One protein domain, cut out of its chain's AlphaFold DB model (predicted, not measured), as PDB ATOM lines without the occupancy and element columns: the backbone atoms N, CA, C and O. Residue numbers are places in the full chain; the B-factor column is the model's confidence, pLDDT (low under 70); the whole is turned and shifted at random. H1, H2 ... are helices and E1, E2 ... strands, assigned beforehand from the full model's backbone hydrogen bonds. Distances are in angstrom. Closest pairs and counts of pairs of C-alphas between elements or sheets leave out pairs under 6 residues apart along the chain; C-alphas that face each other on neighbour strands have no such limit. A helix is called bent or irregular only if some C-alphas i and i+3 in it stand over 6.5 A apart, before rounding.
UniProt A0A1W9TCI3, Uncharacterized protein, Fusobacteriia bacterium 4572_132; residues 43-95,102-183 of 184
ATOM      1  N   THR A  43      -1.565   5.787  45.482       85.81
ATOM      2  CA  THR A  43      -1.927   4.857  44.395       85.81
ATOM      3  C   THR A  43      -1.831   5.504  43.005       85.81
ATOM      4  O   THR A  43      -1.528   4.818  42.025       85.81
ATOM      5  N   SER A  44      -2.084   6.814  42.896       87.31
ATOM      6  CA  SER A  44      -1.935   7.559  41.641       87.31
ATOM      7  C   SER A  44      -0.462   7.701  41.247       87.31
ATOM      8  O   SER A  44      -0.099   7.385  40.113       87.31
ATOM      9  N   ASP A  45       0.401   8.068  42.201       89.75
ATOM     10  CA  ASP A  45       1.848   8.218  41.983       89.75
ATOM     11  C   ASP A  45       2.495   6.897  41.563       89.75
ATOM     12  O   ASP A  45       3.328   6.858  40.654       89.75
ATOM     13  N   ILE A  46       2.073   5.789  42.180       89.75
ATOM     14  CA  ILE A  46       2.536   4.442  41.834       89.75
ATOM     15  C   ILE A  46       2.153   4.102  40.392       89.75
ATOM     16  O   ILE A  46       3.010   3.685  39.612       89.75
ATOM     17  N   LYS A  47       0.885   4.313  40.004       89.88
ATOM     18  CA  LYS A  47       0.418   4.055  38.631       89.88
ATOM     19  C   LYS A  47       1.183   4.893  37.610       89.88
ATOM     20  O   LYS A  47       1.629   4.352  36.600       89.88
ATOM     21  N   PHE A  48       1.371   6.182  37.890       91.25
ATOM     22  CA  PHE A  48       2.132   7.086  37.030       91.25
ATOM     23  C   PHE A  48       3.590   6.632  36.880       91.25
ATOM     24  O   PHE A  48       4.117   6.547  35.770       91.25
ATOM     25  N   THR A  49       4.232   6.250  37.984       92.25
ATOM     26  CA  THR A  49       5.627   5.792  37.976       92.25
ATOM     27  C   THR A  49       5.785   4.463  37.231       92.25
ATOM     28  O   THR A  49       6.720   4.304  36.445       92.25
ATOM     29  N   ILE A  50       4.843   3.526  37.396       92.50
ATOM     30  CA  ILE A  50       4.805   2.270  36.630       92.50
ATOM     31  C   ILE A  50       4.627   2.541  35.132       92.50
ATOM     32  O   ILE A  50       5.285   1.879  34.323       92.50
ATOM     33  N   ALA A  51       3.769   3.492  34.749       91.25
ATOM     34  CA  ALA A  51       3.584   3.879  33.351       91.25
ATOM     35  C   ALA A  51       4.891   4.424  32.760       91.25
ATOM     36  O   ALA A  51       5.365   3.898  31.754       91.25
ATOM     37  N   LYS A  52       5.557   5.352  33.464       91.69
ATOM     38  CA  LYS A  52       6.871   5.886  33.072       91.69
ATOM     39  C   LYS A  52       7.911   4.773  32.889       91.69
ATOM     40  O   LYS A  52       8.590   4.726  31.867       91.69
ATOM     41  N   ILE A  53       8.025   3.836  33.836       93.06
ATOM     42  CA  ILE A  53       8.936   2.685  33.689       93.06
ATOM     43  C   ILE A  53       8.542   1.815  32.489       93.06
ATOM     44  O   ILE A  53       9.415   1.339  31.765       93.06
ATOM     45  N   SER A  54       7.247   1.609  32.257       91.50
ATOM     46  CA  SER A  54       6.748   0.765  31.166       91.50
ATOM     47  C   SER A  54       6.977   1.373  29.779       91.50
ATOM     48  O   SER A  54       7.109   0.617  28.823       91.50
ATOM     49  N   GLU A  55       7.110   2.695  29.665       91.81
ATOM     50  CA  GLU A  55       7.557   3.370  28.437       91.81
ATOM     51  C   GLU A  55       9.073   3.236  28.217       91.81
ATOM     52  O   GLU A  55       9.550   3.087  27.091       91.81
ATOM     53  N   LEU A  56       9.854   3.257  29.298       91.75
ATOM     54  CA  LEU A  56      11.318   3.236  29.243       91.75
ATOM     55  C   LEU A  56      11.908   1.839  29.071       91.75
ATOM     56  O   LEU A  56      12.936   1.674  28.411       91.75
ATOM     57  N   LEU A  57      11.277   0.833  29.675       93.12
ATOM     58  CA  LEU A  57      11.773  -0.536  29.697       93.12
ATOM     59  C   LEU A  57      11.924  -1.139  28.284       93.12
ATOM     60  O   LEU A  57      12.986  -1.702  28.022       93.12
ATOM     61  N   PRO A  58      10.970  -0.985  27.340       93.25
ATOM     62  CA  PRO A  58      11.145  -1.457  25.964       93.25
ATOM     63  C   PRO A  58      12.345  -0.816  25.259       93.25
ATOM     64  O   PRO A  58      13.099  -1.503  24.570       93.25
ATOM     65  N   ILE A  59      12.571   0.485  25.476       91.69
ATOM     66  CA  ILE A  59      13.706   1.217  24.897       91.69
ATOM     67  C   ILE A  59      15.025   0.684  25.467       91.69
ATOM     68  O   ILE A  59      15.955   0.396  24.714       91.69
ATOM     69  N   ALA A  60      15.106   0.516  26.791       93.12
ATOM     70  CA  ALA A  60      16.286  -0.034  27.454       93.12
ATOM     71  C   ALA A  60      16.580  -1.473  27.001       93.12
ATOM     72  O   ALA A  60      17.732  -1.800  26.721       93.12
ATOM     73  N   LEU A  61      15.548  -2.313  26.865       92.69
ATOM     74  CA  LEU A  61      15.665  -3.686  26.368       92.69
ATOM     75  C   LEU A  61      16.162  -3.735  24.921       92.69
ATOM     76  O   LEU A  61      17.047  -4.531  24.610       92.69
ATOM     77  N   MET A  62      15.637  -2.871  24.050       91.88
ATOM     78  CA  MET A  62      16.074  -2.778  22.657       91.88
ATOM     79  C   MET A  62      17.553  -2.383  22.561       91.88
ATOM     80  O   MET A  62      18.325  -3.048  21.873       91.88
ATOM     81  N   ILE A  63      17.967  -1.340  23.288       90.19
ATOM     82  CA  ILE A  63      19.368  -0.895  23.311       90.19
ATOM     83  C   ILE A  63      20.271  -1.990  23.888       90.19
ATOM     84  O   ILE A  63      21.314  -2.286  23.310       90.19
ATOM     85  N   ASN A  64      19.861  -2.629  24.989       93.25
ATOM     86  CA  ASN A  64      20.609  -3.729  25.591       93.25
ATOM     87  C   ASN A  64      20.774  -4.907  24.621       93.25
ATOM     88  O   ASN A  64      21.852  -5.486  24.557       93.25
ATOM     89  N   SER A  65      19.742  -5.232  23.836       90.81
ATOM     90  CA  SER A  65      19.807  -6.272  22.803       90.81
ATOM     91  C   SER A  65      20.890  -5.964  21.765       90.81
ATOM     92  O   SER A  65      21.751  -6.802  21.511       90.81
ATOM     93  N   TYR A  66      20.929  -4.734  21.242       87.81
ATOM     94  CA  TYR A  66      21.958  -4.330  20.276       87.81
ATOM     95  C   TYR A  66      23.368  -4.372  20.868       87.81
ATOM     96  O   TYR A  66      24.274  -4.947  20.269       87.81
ATOM     97  N   VAL A  67      23.546  -3.822  22.071       89.06
ATOM     98  CA  VAL A  67      24.843  -3.833  22.759       89.06
ATOM     99  C   VAL A  67      25.296  -5.262  23.063       89.06
ATOM    100  O   VAL A  67      26.480  -5.566  22.926       89.06
ATOM    101  N   LYS A  68      24.368  -6.147  23.443       91.44
ATOM    102  CA  LYS A  68      24.640  -7.564  23.683       91.44
ATOM    103  C   LYS A  68      25.110  -8.264  22.410       91.44
ATOM    104  O   LYS A  68      26.128  -8.947  22.458       91.44
ATOM    105  N   THR A  69      24.421  -8.071  21.285       88.06
ATOM    106  CA  THR A  69      24.831  -8.649  19.996       88.06
ATOM    107  C   THR A  69      26.233  -8.191  19.600       88.06
ATOM    108  O   THR A  69      27.072  -9.015  19.235       88.06
ATOM    109  N   ASP A  70      26.533  -6.897  19.727       84.62
ATOM    110  CA  ASP A  70      27.870  -6.382  19.429       84.62
ATOM    111  C   ASP A  70      28.938  -6.961  20.373       84.62
ATOM    112  O   ASP A  70      30.017  -7.357  19.924       84.62
ATOM    113  N   PHE A  71      28.636  -7.058  21.672       89.69
ATOM    114  CA  PHE A  71      29.513  -7.684  22.663       89.69
ATOM    115  C   PHE A  71      29.812  -9.149  22.315       89.69
ATOM    116  O   PHE A  71      30.978  -9.539  22.287       89.69
ATOM    117  N   GLU A  72      28.790  -9.944  21.993       89.81
ATOM    118  CA  GLU A  72      28.941 -11.354  21.614       89.81
ATOM    119  C   GLU A  72      29.775 -11.514  20.338       89.81
ATOM    120  O   GLU A  72      30.670 -12.362  20.277       89.81
ATOM    121  N   ASN A  73      29.550 -10.660  19.337       83.94
ATOM    122  CA  ASN A  73      30.330 -10.654  18.101       83.94
ATOM    123  C   ASN A  73      31.815 -10.365  18.365       83.94
ATOM    124  O   ASN A  73      32.693 -11.059  17.838       83.94
ATOM    125  N   ILE A  74      32.110  -9.377  19.213       82.56
ATOM    126  CA  ILE A  74      33.485  -9.018  19.576       82.56
ATOM    127  C   ILE A  74      34.139 -10.116  20.422       82.56
ATOM    128  O   ILE A  74      35.291 -10.467  20.170       82.56
ATOM    129  N   GLU A  75      33.417 -10.711  21.374       87.06
ATOM    130  CA  GLU A  75      33.889 -11.853  22.168       87.06
ATOM    131  C   GLU A  75      34.240 -13.053  21.285       87.06
ATOM    132  O   GLU A  75      35.310 -13.650  21.428       87.06
ATOM    133  N   ASN A  76      33.378 -13.388  20.324       83.56
ATOM    134  CA  ASN A  76      33.622 -14.480  19.385       83.56
ATOM    135  C   ASN A  76      34.849 -14.203  18.511       83.56
ATOM    136  O   ASN A  76      35.696 -15.084  18.324       83.56
ATOM    137  N   LYS A  77      35.005 -12.962  18.032       77.62
ATOM    138  CA  LYS A  77      36.189 -12.560  17.265       77.62
ATOM    139  C   LYS A  77      37.459 -12.608  18.113       77.62
ATOM    140  O   LYS A  77      38.471 -13.120  17.640       77.62
ATOM    141  N   HIS A  78      37.408 -12.132  19.357       82.56
ATOM    142  CA  HIS A  78      38.522 -12.206  20.300       82.56
ATOM    143  C   HIS A  78      38.951 -13.662  20.530       82.56
ATOM    144  O   HIS A  78      40.125 -13.986  20.362       82.56
ATOM    145  N   LYS A  79      38.003 -14.566  20.818       80.62
ATOM    146  CA  LYS A  79      38.273 -16.006  20.997       80.62
ATOM    147  C   LYS A  79      38.897 -16.638  19.751       80.62
ATOM    148  O   LYS A  79      39.869 -17.385  19.862       80.62
ATOM    149  N   SER A  80      38.365 -16.325  18.570       74.00
ATOM    150  CA  SER A  80      38.885 -16.816  17.288       74.00
ATOM    151  C   SER A  80      40.326 -16.356  17.040       74.00
ATOM    152  O   SER A  80      41.198 -17.173  16.734       74.00
ATOM    153  N   LEU A  81      40.607 -15.064  17.243       72.50
ATOM    154  CA  LEU A  81      41.948 -14.510  17.067       72.50
ATOM    155  C   LEU A  81      42.937 -15.061  18.091       72.50
ATOM    156  O   LEU A  81      44.053 -15.408  17.714       72.50
ATOM    157  N   LEU A  82      42.530 -15.193  19.356       77.56
ATOM    158  CA  LEU A  82      43.361 -15.793  20.397       77.56
ATOM    159  C   LEU A  82      43.760 -17.223  20.011       77.56
ATOM    160  O   LEU A  82      44.939 -17.555  20.043       77.56
ATOM    161  N   LYS A  83      42.809 -18.045  19.548       77.06
ATOM    162  CA  LYS A  83      43.080 -19.419  19.095       77.06
ATOM    163  C   LYS A  83      44.075 -19.467  17.929       77.06
ATOM    164  O   LYS A  83      44.971 -20.314  17.932       77.06
ATOM    165  N   SER A  84      43.931 -18.567  16.953       70.81
ATOM    166  CA  SER A  84      44.854 -18.464  15.815       70.81
ATOM    167  C   SER A  84      46.259 -18.084  16.279       70.81
ATOM    168  O   SER A  84      47.219 -18.775  15.958       70.81
ATOM    169  N   LEU A  85      46.376 -17.033  17.093       70.69
ATOM    170  CA  LEU A  85      47.660 -16.522  17.573       70.69
ATOM    171  C   LEU A  85      48.391 -17.529  18.467       70.69
ATOM    172  O   LEU A  85      49.601 -17.697  18.333       70.69
ATOM    173  N   THR A  86      47.671 -18.239  19.337       74.88
ATOM    174  CA  THR A  86      48.257 -19.305  20.158       74.88
ATOM    175  C   THR A  86      48.790 -20.443  19.283       74.88
ATOM    176  O   THR A  86      49.878 -20.958  19.537       74.88
ATOM    177  N   SER A  87      48.058 -20.822  18.230       72.56
ATOM    178  CA  SER A  87      48.511 -21.835  17.266       72.56
ATOM    179  C   SER A  87      49.769 -21.379  16.516       72.56
ATOM    180  O   SER A  87      50.744 -22.125  16.436       72.56
ATOM    181  N   ASP A  88      49.790 -20.130  16.045       70.06
ATOM    182  CA  ASP A  88      50.934 -19.543  15.339       70.06
ATOM    183  C   ASP A  88      52.182 -19.449  16.228       70.06
ATOM    184  O   ASP A  88      53.293 -19.738  15.773       70.06
ATOM    185  N   ALA A  89      52.017 -19.081  17.504       70.38
ATOM    186  CA  ALA A  89      53.105 -19.014  18.478       70.38
ATOM    187  C   ALA A  89      53.728 -20.399  18.724       70.38
ATOM    188  O   ALA A  89      54.955 -20.545  18.695       70.38
ATOM    189  N   LYS A  90      52.890 -21.434  18.874       71.81
ATOM    190  CA  LYS A  90      53.339 -22.830  18.996       71.81
ATOM    191  C   LYS A  90      54.121 -23.277  17.757       71.81
ATOM    192  O   LYS A  90      55.242 -23.767  17.888       71.81
ATOM    193  N   ILE A  91      53.588 -23.046  16.554       70.00
ATOM    194  CA  ILE A  91      54.224 -23.455  15.288       70.00
ATOM    195  C   ILE A  91      55.535 -22.696  15.036       70.00
ATOM    196  O   ILE A  91      56.514 -23.289  14.583       70.00
ATOM    197  N   SER A  92      55.584 -21.397  15.340       64.12
ATOM    198  CA  SER A  92      56.797 -20.585  15.176       64.12
ATOM    199  C   SER A  92      57.927 -21.066  16.090       64.12
ATOM    200  O   SER A  92      59.074 -21.136  15.648       64.12
ATOM    201  N   SER A  93      57.615 -21.484  17.325       62.41
ATOM    202  CA  SER A  93      58.609 -22.113  18.211       62.41
ATOM    203  C   SER A  93      59.130 -23.441  17.650       62.41
ATOM    204  O   SER A  93      60.333 -23.671  17.641       62.41
ATOM    205  N   ALA A  94      58.255 -24.265  17.063       57.97
ATOM    206  CA  ALA A  94      58.638 -25.546  16.469       57.97
ATOM    207  C   ALA A  94      59.500 -25.402  15.197       57.97
ATOM    208  O   ALA A  94      60.386 -26.219  14.958       57.97
ATOM    209  N   LYS A  95      59.274 -24.357  14.383       55.78
ATOM    210  CA  LYS A  95      60.060 -24.076  13.163       55.78
ATOM    211  C   LYS A  95      61.447 -23.489  13.442       55.78
ATOM    212  O   LYS A  95      62.328 -23.616  12.597       55.78
ATOM    213  N   TYR A 102      57.110 -23.444  23.281       62.56
ATOM    214  CA  TYR A 102      56.279 -22.742  24.258       62.56
ATOM    215  C   TYR A 102      55.306 -23.722  24.915       62.56
ATOM    216  O   TYR A 102      54.602 -24.466  24.227       62.56
ATOM    217  N   THR A 103      55.235 -23.689  26.242       71.19
ATOM    218  CA  THR A 103      54.112 -24.275  26.976       71.19
ATOM    219  C   THR A 103      52.812 -23.564  26.595       71.19
ATOM    220  O   THR A 103      52.814 -22.424  26.118       71.19
ATOM    221  N   ASP A 104      51.672 -24.214  26.831       72.81
ATOM    222  CA  ASP A 104      50.356 -23.635  26.533       72.81
ATOM    223  C   ASP A 104      50.145 -22.267  27.199       72.81
ATOM    224  O   ASP A 104      49.561 -21.366  26.591       72.81
ATOM    225  N   SER A 105      50.671 -22.092  28.415       76.69
ATOM    226  CA  SER A 105      50.617 -20.834  29.164       76.69
ATOM    227  C   SER A 105      51.411 -19.717  28.478       76.69
ATOM    228  O   SER A 105      50.903 -18.611  28.295       76.69
ATOM    229  N   GLU A 106      52.629 -20.009  28.015       77.75
ATOM    230  CA  GLU A 106      53.494 -19.017  27.369       77.75
ATOM    231  C   GLU A 106      52.969 -18.606  25.990       77.75
ATOM    232  O   GLU A 106      52.907 -17.416  25.677       77.75
ATOM    233  N   ALA A 107      52.517 -19.574  25.185       72.12
ATOM    234  CA  ALA A 107      51.917 -19.298  23.881       72.12
ATOM    235  C   ALA A 107      50.651 -18.437  24.019       72.12
ATOM    236  O   ALA A 107      50.431 -17.505  23.243       72.12
ATOM    237  N   THR A 108      49.841 -18.716  25.043       75.44
ATOM    238  CA  THR A 108      48.647 -17.927  25.362       75.44
ATOM    239  C   THR A 108      49.020 -16.519  25.834       75.44
ATOM    240  O   THR A 108      48.406 -15.545  25.396       75.44
ATOM    241  N   GLY A 109      50.049 -16.380  26.674       79.62
ATOM    242  CA  GLY A 109      50.555 -15.085  27.136       79.62
ATOM    243  C   GLY A 109      51.026 -14.182  25.992       79.62
ATOM    244  O   GLY A 109      50.645 -13.009  25.933       79.62
ATOM    245  N   GLU A 110      51.786 -14.729  25.041       75.56
ATOM    246  CA  GLU A 110      52.257 -13.973  23.873       75.56
ATOM    247  C   GLU A 110      51.101 -13.611  22.924       75.56
ATOM    248  O   GLU A 110      51.027 -12.483  22.431       75.56
ATOM    249  N   ALA A 111      50.130 -14.512  22.739       73.44
ATOM    250  CA  ALA A 111      48.925 -14.228  21.963       73.44
ATOM    251  C   ALA A 111      48.117 -13.053  22.553       73.44
ATOM    252  O   ALA A 111      47.732 -12.134  21.824       73.44
ATOM    253  N   TYR A 112      47.926 -13.018  23.877       77.62
ATOM    254  CA  TYR A 112      47.275 -11.894  24.560       77.62
ATOM    255  C   TYR A 112      48.049 -10.582  24.418       77.62
ATOM    256  O   TYR A 112      47.443  -9.521  24.248       77.62
ATOM    257  N   LYS A 113      49.383 -10.629  24.470       76.25
ATOM    258  CA  LYS A 113      50.227  -9.450  24.254       76.25
ATOM    259  C   LYS A 113      50.032  -8.883  22.845       76.25
ATOM    260  O   LYS A 113      49.810  -7.682  22.707       76.25
ATOM    261  N   ILE A 114      50.010  -9.737  21.820       70.56
ATOM    262  CA  ILE A 114      49.757  -9.332  20.428       70.56
ATOM    263  C   ILE A 114      48.354  -8.721  20.266       70.56
ATOM    264  O   ILE A 114      48.206  -7.694  19.600       70.56
ATOM    265  N   LEU A 115      47.326  -9.304  20.893       70.94
ATOM    266  CA  LEU A 115      45.958  -8.767  20.860       70.94
ATOM    267  C   LEU A 115      45.861  -7.366  21.477       70.94
ATOM    268  O   LEU A 115      45.247  -6.478  20.881       70.94
ATOM    269  N   ARG A 116      46.509  -7.145  22.630       71.94
ATOM    270  CA  ARG A 116      46.558  -5.835  23.308       71.94
ATOM    271  C   ARG A 116      47.292  -4.787  22.483       71.94
ATOM    272  O   ARG A 116      46.843  -3.652  22.337       71.94
ATOM    273  N   GLU A 117      48.448  -5.160  21.950       68.06
ATOM    274  CA  GLU A 117      49.308  -4.242  21.212       68.06
ATOM    275  C   GLU A 117      48.742  -3.898  19.824       68.06
ATOM    276  O   GLU A 117      49.111  -2.871  19.244       68.06
ATOM    277  N   GLY A 118      47.794  -4.702  19.329       62.09
ATOM    278  CA  GLY A 118      47.319  -4.664  17.952       62.09
ATOM    279  C   GLY A 118      48.380  -5.232  17.011       62.09
ATOM    280  O   GLY A 118      49.537  -5.413  17.392       62.09
ATOM    281  N   LYS A 119      48.023  -5.517  15.751       54.53
ATOM    282  CA  LYS A 119      49.017  -5.984  14.774       54.53
ATOM    283  C   LYS A 119      50.146  -4.962  14.657       54.53
ATOM    284  O   LYS A 119      49.978  -3.910  14.044       54.53
ATOM    285  N   LYS A 120      51.295  -5.291  15.240       50.12
ATOM    286  CA  LYS A 120      52.565  -4.616  15.009       50.12
ATOM    287  C   LYS A 120      53.147  -5.191  13.724       50.12
ATOM    288  O   LYS A 120      53.570  -6.344  13.691       50.12
ATOM    289  N   LYS A 121      53.166  -4.406  12.650       48.78
ATOM    290  CA  LYS A 121      53.952  -4.751  11.462       48.78
ATOM    291  C   LYS A 121      55.369  -4.241  11.673       48.78
ATOM    292  O   LYS A 121      55.556  -3.086  12.055       48.78
ATOM    293  N   LYS A 122      56.360  -5.093  11.410       50.00
ATOM    294  CA  LYS A 122      57.746  -4.650  11.235       50.00
ATOM    295  C   LYS A 122      57.798  -3.806   9.965       50.00
ATOM    296  O   LYS A 122      57.594  -4.327   8.870       50.00
ATOM    297  N   VAL A 123      58.029  -2.510  10.113       46.28
ATOM    298  CA  VAL A 123      58.290  -1.593   9.002       46.28
ATOM    299  C   VAL A 123      59.787  -1.338   8.979       46.28
ATOM    300  O   VAL A 123      60.379  -1.084  10.028       46.28
ATOM    301  N   LYS A 124      60.407  -1.452   7.803       44.06
ATOM    302  CA  LYS A 124      61.833  -1.171   7.659       44.06
ATOM    303  C   LYS A 124      62.047   0.338   7.811       44.06
ATOM    304  O   LYS A 124      61.394   1.104   7.108       44.06
ATOM    305  N   THR A 125      62.905   0.759   8.731       49.41
ATOM    306  CA  THR A 125      63.203   2.179   8.986       49.41
ATOM    307  C   THR A 125      64.703   2.408   8.921       49.41
ATOM    308  O   THR A 125      65.467   1.587   9.423       49.41
ATOM    309  N   THR A 126      65.115   3.530   8.339       47.91
ATOM    310  CA  THR A 126      66.520   3.943   8.200       47.91
ATOM    311  C   THR A 126      67.169   4.381   9.519       47.91
ATOM    312  O   THR A 126      68.383   4.493   9.579       47.91
ATOM    313  N   GLU A 127      66.381   4.587  10.579       45.62
ATOM    314  CA  GLU A 127      66.823   5.201  11.846       45.62
ATOM    315  C   GLU A 127      67.232   4.216  12.957       45.62
ATOM    316  O   GLU A 127      67.563   4.648  14.056       45.62
ATOM    317  N   ASN A 128      67.182   2.898  12.740       42.16
ATOM    318  CA  ASN A 128      67.514   1.922  13.787       42.16
ATOM    319  C   ASN A 128      68.551   0.923  13.262       42.16
ATOM    320  O   ASN A 128      68.363   0.386  12.173       42.16
ATOM    321  N   GLU A 129      69.604   0.623  14.028       49.09
ATOM    322  CA  GLU A 129      70.709  -0.272  13.627       49.09
ATOM    323  C   GLU A 129      70.240  -1.700  13.294       49.09
ATOM    324  O   GLU A 129      70.882  -2.422  12.535       49.09
ATOM    325  N   LYS A 130      69.067  -2.104  13.800       45.56
ATOM    326  CA  LYS A 130      68.407  -3.376  13.448       45.56
ATOM    327  C   LYS A 130      67.375  -3.255  12.321       45.56
ATOM    328  O   LYS A 130      66.687  -4.225  12.028       45.56
ATOM    329  N   GLY A 131      67.237  -2.087  11.697       39.84
ATOM    330  CA  GLY A 131      66.475  -1.841  10.472       39.84
ATOM    331  C   GLY A 131      64.951  -1.945  10.562       39.84
ATOM    332  O   GLY A 131      64.302  -1.728   9.546       39.84
ATOM    333  N   TYR A 132      64.350  -2.257  11.716       39.91
ATOM    334  CA  TYR A 132      62.897  -2.448  11.843       39.91
ATOM    335  C   TYR A 132      62.297  -1.667  13.021       39.91
ATOM    336  O   TYR A 132      62.791  -1.743  14.145       39.91
ATOM    337  N   LYS A 133      61.161  -0.999  12.781       41.56
ATOM    338  CA  LYS A 133      60.270  -0.424  13.800       41.56
ATOM    339  C   LYS A 133      58.947  -1.186  13.808       41.56
ATOM    340  O   LYS A 133      58.395  -1.499  12.755       41.56
ATOM    341  N   MET A 134      58.423  -1.485  14.992       47.78
ATOM    342  CA  MET A 134      57.078  -2.045  15.136       47.78
ATOM    343  C   MET A 134      56.045  -0.918  15.051       47.78
ATOM    344  O   MET A 134      56.085   0.002  15.865       47.78
ATOM    345  N   VAL A 135      55.125  -0.979  14.084       41.94
ATOM    346  CA  VAL A 135      54.091   0.052  13.859       41.94
ATOM    347  C   VAL A 135      52.698  -0.591  13.881       41.94
ATOM    348  O   VAL A 135      52.504  -1.644  13.268       41.94
ATOM    349  N   ARG A 136      51.732   0.017  14.591       48.44
ATOM    350  CA  ARG A 136      50.313  -0.401  14.578       48.44
ATOM    351  C   ARG A 136      49.752  -0.249  13.158       48.44
ATOM    352  O   ARG A 136      49.891   0.806  12.547       48.44
ATOM    353  N   VAL A 137      49.137  -1.309  12.636       50.44
ATOM    354  CA  VAL A 137      48.715  -1.402  11.223       50.44
ATOM    355  C   VAL A 137      47.409  -0.655  10.911       50.44
ATOM    356  O   VAL A 137      47.164  -0.350   9.747       50.44
ATOM    357  N   SER A 138      46.591  -0.288  11.904       53.09
ATOM    358  CA  SER A 138      45.357   0.484  11.689       53.09
ATOM    359  C   SER A 138      45.190   1.615  12.712       53.09
ATOM    360  O   SER A 138      45.607   1.498  13.863       53.09
ATOM    361  N   LYS A 139      44.563   2.723  12.286       55.97
ATOM    362  CA  LYS A 139      44.171   3.871  13.135       55.97
ATOM    363  C   LYS A 139      42.892   3.606  13.962       55.97
ATOM    364  O   LYS A 139      42.253   4.551  14.410       55.97
ATOM    365  N   GLY A 140      42.488   2.346  14.122       62.72
ATOM    366  CA  GLY A 140      41.273   1.948  14.841       62.72
ATOM    367  C   GLY A 140      41.576   1.276  16.182       62.72
ATOM    368  O   GLY A 140      42.728   0.901  16.423       62.72
ATOM    369  N   PRO A 141      40.559   1.107  17.047       68.94
ATOM    370  CA  PRO A 141      40.722   0.361  18.286       68.94
ATOM    371  C   PRO A 141      41.085  -1.102  18.001       68.94
ATOM    372  O   PRO A 141      40.616  -1.700  17.029       68.94
ATOM    373  N   THR A 142      41.930  -1.691  18.844       72.44
ATOM    374  CA  THR A 142      42.241  -3.126  18.777       72.44
ATOM    375  C   THR A 142      41.022  -3.963  19.168       72.44
ATOM    376  O   THR A 142      40.093  -3.474  19.809       72.44
ATOM    377  N   VAL A 143      41.015  -5.255  18.823       71.62
ATOM    378  CA  VAL A 143      39.936  -6.166  19.252       71.62
ATOM    379  C   VAL A 143      39.844  -6.242  20.779       71.62
ATOM    380  O   VAL A 143      38.745  -6.320  21.311       71.62
ATOM    381  N   GLU A 144      40.971  -6.140  21.487       76.81
ATOM    382  CA  GLU A 144      40.980  -6.089  22.951       76.81
ATOM    383  C   GLU A 144      40.399  -4.772  23.492       76.81
ATOM    384  O   GLU A 144      39.635  -4.772  24.455       76.81
ATOM    385  N   GLU A 145      40.713  -3.639  22.857       79.56
ATOM    386  CA  GLU A 145      40.125  -2.340  23.202       79.56
ATOM    387  C   GLU A 145      38.605  -2.342  22.947       79.56
ATOM    388  O   GLU A 145      37.837  -1.936  23.819       79.56
ATOM    389  N   LEU A 146      38.156  -2.877  21.806       80.94
ATOM    390  CA  LEU A 146      36.736  -3.059  21.487       80.94
ATOM    391  C   LEU A 146      36.038  -3.982  22.487       80.94
ATOM    392  O   LEU A 146      34.952  -3.655  22.959       80.94
ATOM    393  N   ARG A 147      36.671  -5.100  22.852       83.56
ATOM    394  CA  ARG A 147      36.147  -6.045  23.840       83.56
ATOM    395  C   ARG A 147      35.881  -5.343  25.165       83.56
ATOM    396  O   ARG A 147      34.763  -5.406  25.662       83.56
ATOM    397  N   ARG A 148      36.861  -4.596  25.686       86.44
ATOM    398  CA  ARG A 148      36.706  -3.832  26.936       86.44
ATOM    399  C   ARG A 148      35.578  -2.804  26.852       86.44
ATOM    400  O   ARG A 148      34.754  -2.758  27.761       86.44
ATOM    401  N   ILE A 149      35.516  -2.032  25.763       87.06
ATOM    402  CA  ILE A 149      34.457  -1.036  25.545       87.06
ATOM    403  C   ILE A 149      33.083  -1.711  25.578       87.06
ATOM    404  O   ILE A 149      32.203  -1.283  26.317       87.06
ATOM    405  N   TYR A 150      32.886  -2.782  24.812       89.12
ATOM    406  CA  TYR A 150      31.575  -3.417  24.710       89.12
ATOM    407  C   TYR A 150      31.193  -4.236  25.945       89.12
ATOM    408  O   TYR A 150      30.010  -4.293  26.267       89.12
ATOM    409  N   THR A 151      32.157  -4.772  26.700       90.94
ATOM    410  CA  THR A 151      31.900  -5.313  28.045       90.94
ATOM    411  C   THR A 151      31.344  -4.236  28.975       90.94
ATOM    412  O   THR A 151      30.339  -4.459  29.644       90.94
ATOM    413  N   GLU A 152      31.960  -3.051  29.006       93.06
ATOM    414  CA  GLU A 152      31.499  -1.937  29.844       93.06
ATOM    415  C   GLU A 152      30.093  -1.474  29.442       93.06
ATOM    416  O   GLU A 152      29.223  -1.297  30.299       93.06
ATOM    417  N   ARG A 153      29.847  -1.326  28.135       93.25
ATOM    418  CA  ARG A 153      28.534  -0.945  27.596       93.25
ATOM    419  C   ARG A 153      27.456  -1.969  27.940       93.25
ATOM    420  O   ARG A 153      26.366  -1.583  28.361       93.25
ATOM    421  N   TYR A 154      27.763  -3.256  27.772       94.31
ATOM    422  CA  TYR A 154      26.845  -4.350  28.073       94.31
ATOM    423  C   TYR A 154      26.499  -4.386  29.559       94.31
ATOM    424  O   TYR A 154      25.322  -4.363  29.906       94.31
ATOM    425  N   ASN A 155      27.506  -4.345  30.434       95.50
ATOM    426  CA  ASN A 155      27.290  -4.343  31.879       95.50
ATOM    427  C   ASN A 155      26.432  -3.150  32.315       95.50
ATOM    428  O   ASN A 155      25.501  -3.319  33.096       95.50
ATOM    429  N   PHE A 156      26.695  -1.960  31.765       96.00
ATOM    430  CA  PHE A 156      25.887  -0.776  32.041       96.00
ATOM    431  C   PHE A 156      24.416  -0.972  31.647       96.00
ATOM    432  O   PHE A 156      23.529  -0.758  32.472       96.00
ATOM    433  N   MET A 157      24.134  -1.407  30.414       95.81
ATOM    434  CA  MET A 157      22.746  -1.587  29.961       95.81
ATOM    435  C   MET A 157      22.035  -2.728  30.670       95.81
ATOM    436  O   MET A 157      20.844  -2.610  30.955       95.81
ATOM    437  N   TYR A 158      22.757  -3.797  30.993       96.38
ATOM    438  CA  TYR A 158      22.244  -4.871  31.823       96.38
ATOM    439  C   TYR A 158      21.782  -4.324  33.181       96.38
ATOM    440  O   TYR A 158      20.630  -4.525  33.559       96.38
ATOM    441  N   SER A 159      22.617  -3.530  33.863       96.31
ATOM    442  CA  SER A 159      22.248  -2.884  35.129       96.31
ATOM    443  C   SER A 159      21.065  -1.921  34.994       96.31
ATOM    444  O   SER A 159      20.221  -1.877  35.888       96.31
ATOM    445  N   VAL A 160      20.966  -1.169  33.893       96.31
ATOM    446  CA  VAL A 160      19.814  -0.290  33.611       96.31
ATOM    447  C   VAL A 160      18.524  -1.103  33.491       96.31
ATOM    448  O   VAL A 160      17.527  -0.768  34.128       96.31
ATOM    449  N   VAL A 161      18.540  -2.175  32.694       96.62
ATOM    450  CA  VAL A 161      17.373  -3.046  32.489       96.62
ATOM    451  C   VAL A 161      16.941  -3.687  33.803       96.62
ATOM    452  O   VAL A 161      15.758  -3.634  34.137       96.62
ATOM    453  N   GLU A 162      17.881  -4.251  34.560       96.50
ATOM    454  CA  GLU A 162      17.578  -4.876  35.848       96.50
ATOM    455  C   GLU A 162      17.042  -3.851  36.853       96.50
ATOM    456  O   GLU A 162      16.002  -4.086  37.458       96.50
ATOM    457  N   SER A 163      17.636  -2.657  36.935       95.25
ATOM    458  CA  SER A 163      17.137  -1.589  37.813       95.25
ATOM    459  C   SER A 163      15.698  -1.180  37.482       95.25
ATOM    460  O   SER A 163      14.892  -0.977  38.390       95.25
ATOM    461  N   LEU A 164      15.354  -1.058  36.193       95.25
ATOM    462  CA  LEU A 164      13.991  -0.733  35.766       95.25
ATOM    463  C   LEU A 164      13.002  -1.848  36.117       95.25
ATOM    464  O   LEU A 164      11.916  -1.548  36.612       95.25
ATOM    465  N   LYS A 165      13.371  -3.116  35.894       95.38
ATOM    466  CA  LYS A 165      12.535  -4.266  36.274       95.38
ATOM    467  C   LYS A 165      12.308  -4.306  37.779       95.38
ATOM    468  O   LYS A 165      11.164  -4.274  38.208       95.38
ATOM    469  N   THR A 166      13.377  -4.256  38.573       94.62
ATOM    470  CA  THR A 166      13.284  -4.290  40.035       94.62
ATOM    471  C   THR A 166      12.423  -3.147  40.569       94.62
ATOM    472  O   THR A 166      11.550  -3.375  41.399       94.62
ATOM    473  N   LYS A 167      12.604  -1.917  40.068       93.88
ATOM    474  CA  LYS A 167      11.761  -0.776  40.466       93.88
ATOM    475  C   LYS A 167      10.292  -0.988  40.100       93.88
ATOM    476  O   LYS A 167       9.420  -0.652  40.896       93.88
ATOM    477  N   LYS A 168      10.005  -1.546  38.919       93.19
ATOM    478  CA  LYS A 168       8.633  -1.868  38.504       93.19
ATOM    479  C   LYS A 168       8.009  -2.911  39.424       93.19
ATOM    480  O   LYS A 168       6.895  -2.695  39.891       93.19
ATOM    481  N   ASP A 169       8.723  -3.997  39.694       93.00
ATOM    482  CA  ASP A 169       8.231  -5.096  40.524       93.00
ATOM    483  C   ASP A 169       7.954  -4.615  41.954       93.00
ATOM    484  O   ASP A 169       6.869  -4.856  42.480       93.00
ATOM    485  N   LEU A 170       8.862  -3.819  42.535       92.12
ATOM    486  CA  LEU A 170       8.663  -3.183  43.842       92.12
ATOM    487  C   LEU A 170       7.394  -2.323  43.886       92.12
ATOM    488  O   LEU A 170       6.613  -2.428  44.829       92.12
ATOM    489  N   LEU A 171       7.156  -1.495  42.864       91.38
ATOM    490  CA  LEU A 171       5.962  -0.646  42.786       91.38
ATOM    491  C   LEU A 171       4.670  -1.457  42.623       91.38
ATOM    492  O   LEU A 171       3.641  -1.084  43.182       91.38
ATOM    493  N   VAL A 172       4.708  -2.565  41.878       89.12
ATOM    494  CA  VAL A 172       3.559  -3.474  41.728       89.12
ATOM    495  C   VAL A 172       3.230  -4.149  43.060       89.12
ATOM    496  O   VAL A 172       2.058  -4.192  43.448       89.12
ATOM    497  N   THR A 173       4.242  -4.630  43.784       88.31
ATOM    498  CA  THR A 173       4.071  -5.220  45.117       88.31
ATOM    499  C   THR A 173       3.522  -4.193  46.104       88.31
ATOM    500  O   THR A 173       2.494  -4.443  46.732       88.31
ATOM    501  N   TYR A 174       4.138  -3.014  46.183       87.12
ATOM    502  CA  TYR A 174       3.723  -1.950  47.096       87.12
ATOM    503  C   TYR A 174       2.299  -1.448  46.800       87.12
ATOM    504  O   TYR A 174       1.460  -1.364  47.694       87.12
ATOM    505  N   GLY A 175       1.962  -1.229  45.525       85.12
ATOM    506  CA  GLY A 175       0.604  -0.855  45.125       85.12
ATOM    507  C   GLY A 175      -0.445  -1.941  45.397       85.12
ATOM    508  O   GLY A 175      -1.627  -1.625  45.527       85.12
ATOM    509  N   SER A 176      -0.042  -3.211  45.486       84.81
ATOM    510  CA  SER A 176      -0.935  -4.307  45.887       84.81
ATOM    511  C   SER A 176      -1.179  -4.316  47.398       84.81
ATOM    512  O   SER A 176      -2.314  -4.535  47.813       84.81
ATOM    513  N   MET A 177      -0.155  -4.009  48.202       84.44
ATOM    514  CA  MET A 177      -0.268  -3.882  49.663       84.44
ATOM    515  C   MET A 177      -1.212  -2.740  50.060       84.44
ATOM    516  O   MET A 177      -2.165  -2.978  50.795       84.44
ATOM    517  N   LEU A 178      -1.043  -1.545  49.480       82.00
ATOM    518  CA  LEU A 178      -1.915  -0.394  49.764       82.00
ATOM    519  C   LEU A 178      -3.395  -0.670  49.467       82.00
ATOM    520  O   LEU A 178      -4.281  -0.203  50.178       82.00
ATOM    521  N   LYS A 179      -3.686  -1.449  48.416       79.25
ATOM    522  CA  LYS A 179      -5.065  -1.853  48.113       79.25
ATOM    523  C   LYS A 179      -5.640  -2.743  49.211       79.25
ATOM    524  O   LYS A 179      -6.782  -2.528  49.603       79.25
ATOM    525  N   MET A 180      -4.868  -3.713  49.699       77.19
ATOM    526  CA  MET A 180      -5.301  -4.595  50.787       77.19
ATOM    527  C   MET A 180      -5.562  -3.799  52.068       77.19
ATOM    528  O   MET A 180      -6.615  -3.978  52.666       77.19
ATOM    529  N   GLU A 181      -4.674  -2.868  52.423       73.56
ATOM    530  CA  GLU A 181      -4.840  -1.988  53.590       73.56
ATOM    531  C   GLU A 181      -6.073  -1.085  53.473       73.56
ATOM    532  O   GLU A 181      -6.791  -0.910  54.445       73.56
ATOM    533  N   SER A 182      -6.378  -0.568  52.276       72.06
ATOM    534  CA  SER A 182      -7.577   0.257  52.053       72.06
ATOM    535  C   SER A 182      -8.907  -0.513  52.078       72.06
ATOM    536  O   SER A 182      -9.965   0.108  52.018       72.06
ATOM    537  N   THR A 183      -8.860  -1.850  52.097       64.06
ATOM    538  CA  THR A 183     -10.051  -2.722  52.083       64.06
ATOM    539  C   THR A 183     -10.398  -3.262  53.484       64.06
ATOM    540  O   THR A 183     -11.420  -3.930  53.635       64.06
TER     541      THR A 183
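What this domain is: This is residues 43 to 95 and 102 to 183 of the 184 residues of an uncharacterized protein of Fusobacteriia bacterium 4572_132 (UniProt A0A1W9TCI3). Two long helices, the bent H1 and H3, run along each other in opposite ways, and past the beginning of H3 the model forks: the last part of H1b with the short helix H2 packed on it is one prong, the small hairpin of E1 and E2 the other. The printed part has 135 residues, with three named helices and two named strands in the order H1, H2, E1, E2, H3; the sheet E1 - E2 is antiparallel and the class is mostly helix. The whole is extended, with a radius of gyration of the C-alphas of 25.3 A, and spans 88 by 33 by 18 A.

How they stand to each other: H1, residues 43 to 95, was assigned as one helix by its hydrogen bonds but is bent, with C-alphas 55 and 58 6.5 A apart; its arms H1a, residues 43 to 55, and H1b, residues 58 to 95, stand at a steep tilt of 43 degrees. H1a touches residues 164 to 178 of H3, residues 143 to 181, opposite ways at a shallow tilt of 26 degrees; the closest C-alphas, of Ile 50 and Lys 168, are 5.9 A apart. Residues 60 to 78 of H1b touch residues 143 to 161 of H3, opposite ways at 33 degrees, a shallow tilt only just short of steep; the closest C-alphas, of Phe 71 and Tyr 150, are 5.2 A apart. Residues 81 to 90 of H1b touch H2, residues 104 to 117, at a steep tilt of 57 degrees, closest at the C-alphas of Leu 85 and Ala 111, 5.1 A. H2 and H3 touch only at their ends, closest at the C-alphas of Arg 116 and Glu 144, 5.6 A. The hairpin of E1, residues 120 to 124, and E2, residues 132 to 136, is apart from H1b; N 121 and O 135 are 2.9 A apart, within hydrogen-bond range. Every O i to N i+4 pair is within range in H1a, H1b and H2, and 34 of 35 in H3.

Where its parts are: H1a begins at C-alpha 43 (-1.927, 4.857, 44.395) and is 18.6 A long; H1b is 55.4 A. H2 is 20.1 A, E1 12.3 A and E2 13.0 A. H3 is 56.6 A and ends at C-alpha 181 (-4.840, -1.988, 53.590).

The domain as a whole: The C-alphas farthest apart, of Glu 129 and Thr 183, are 89.5 A apart. Residues 96 to 101 are not printed, and C-alphas 95 and 102 across the cut are 11.8 A apart. Of the links printed whole, H2 to E1 is tight, and E1 to E2 and E2 to H3 are short. The pLDDT is under 70 at residues 92 to 95, 102, 117 to 141 and 183.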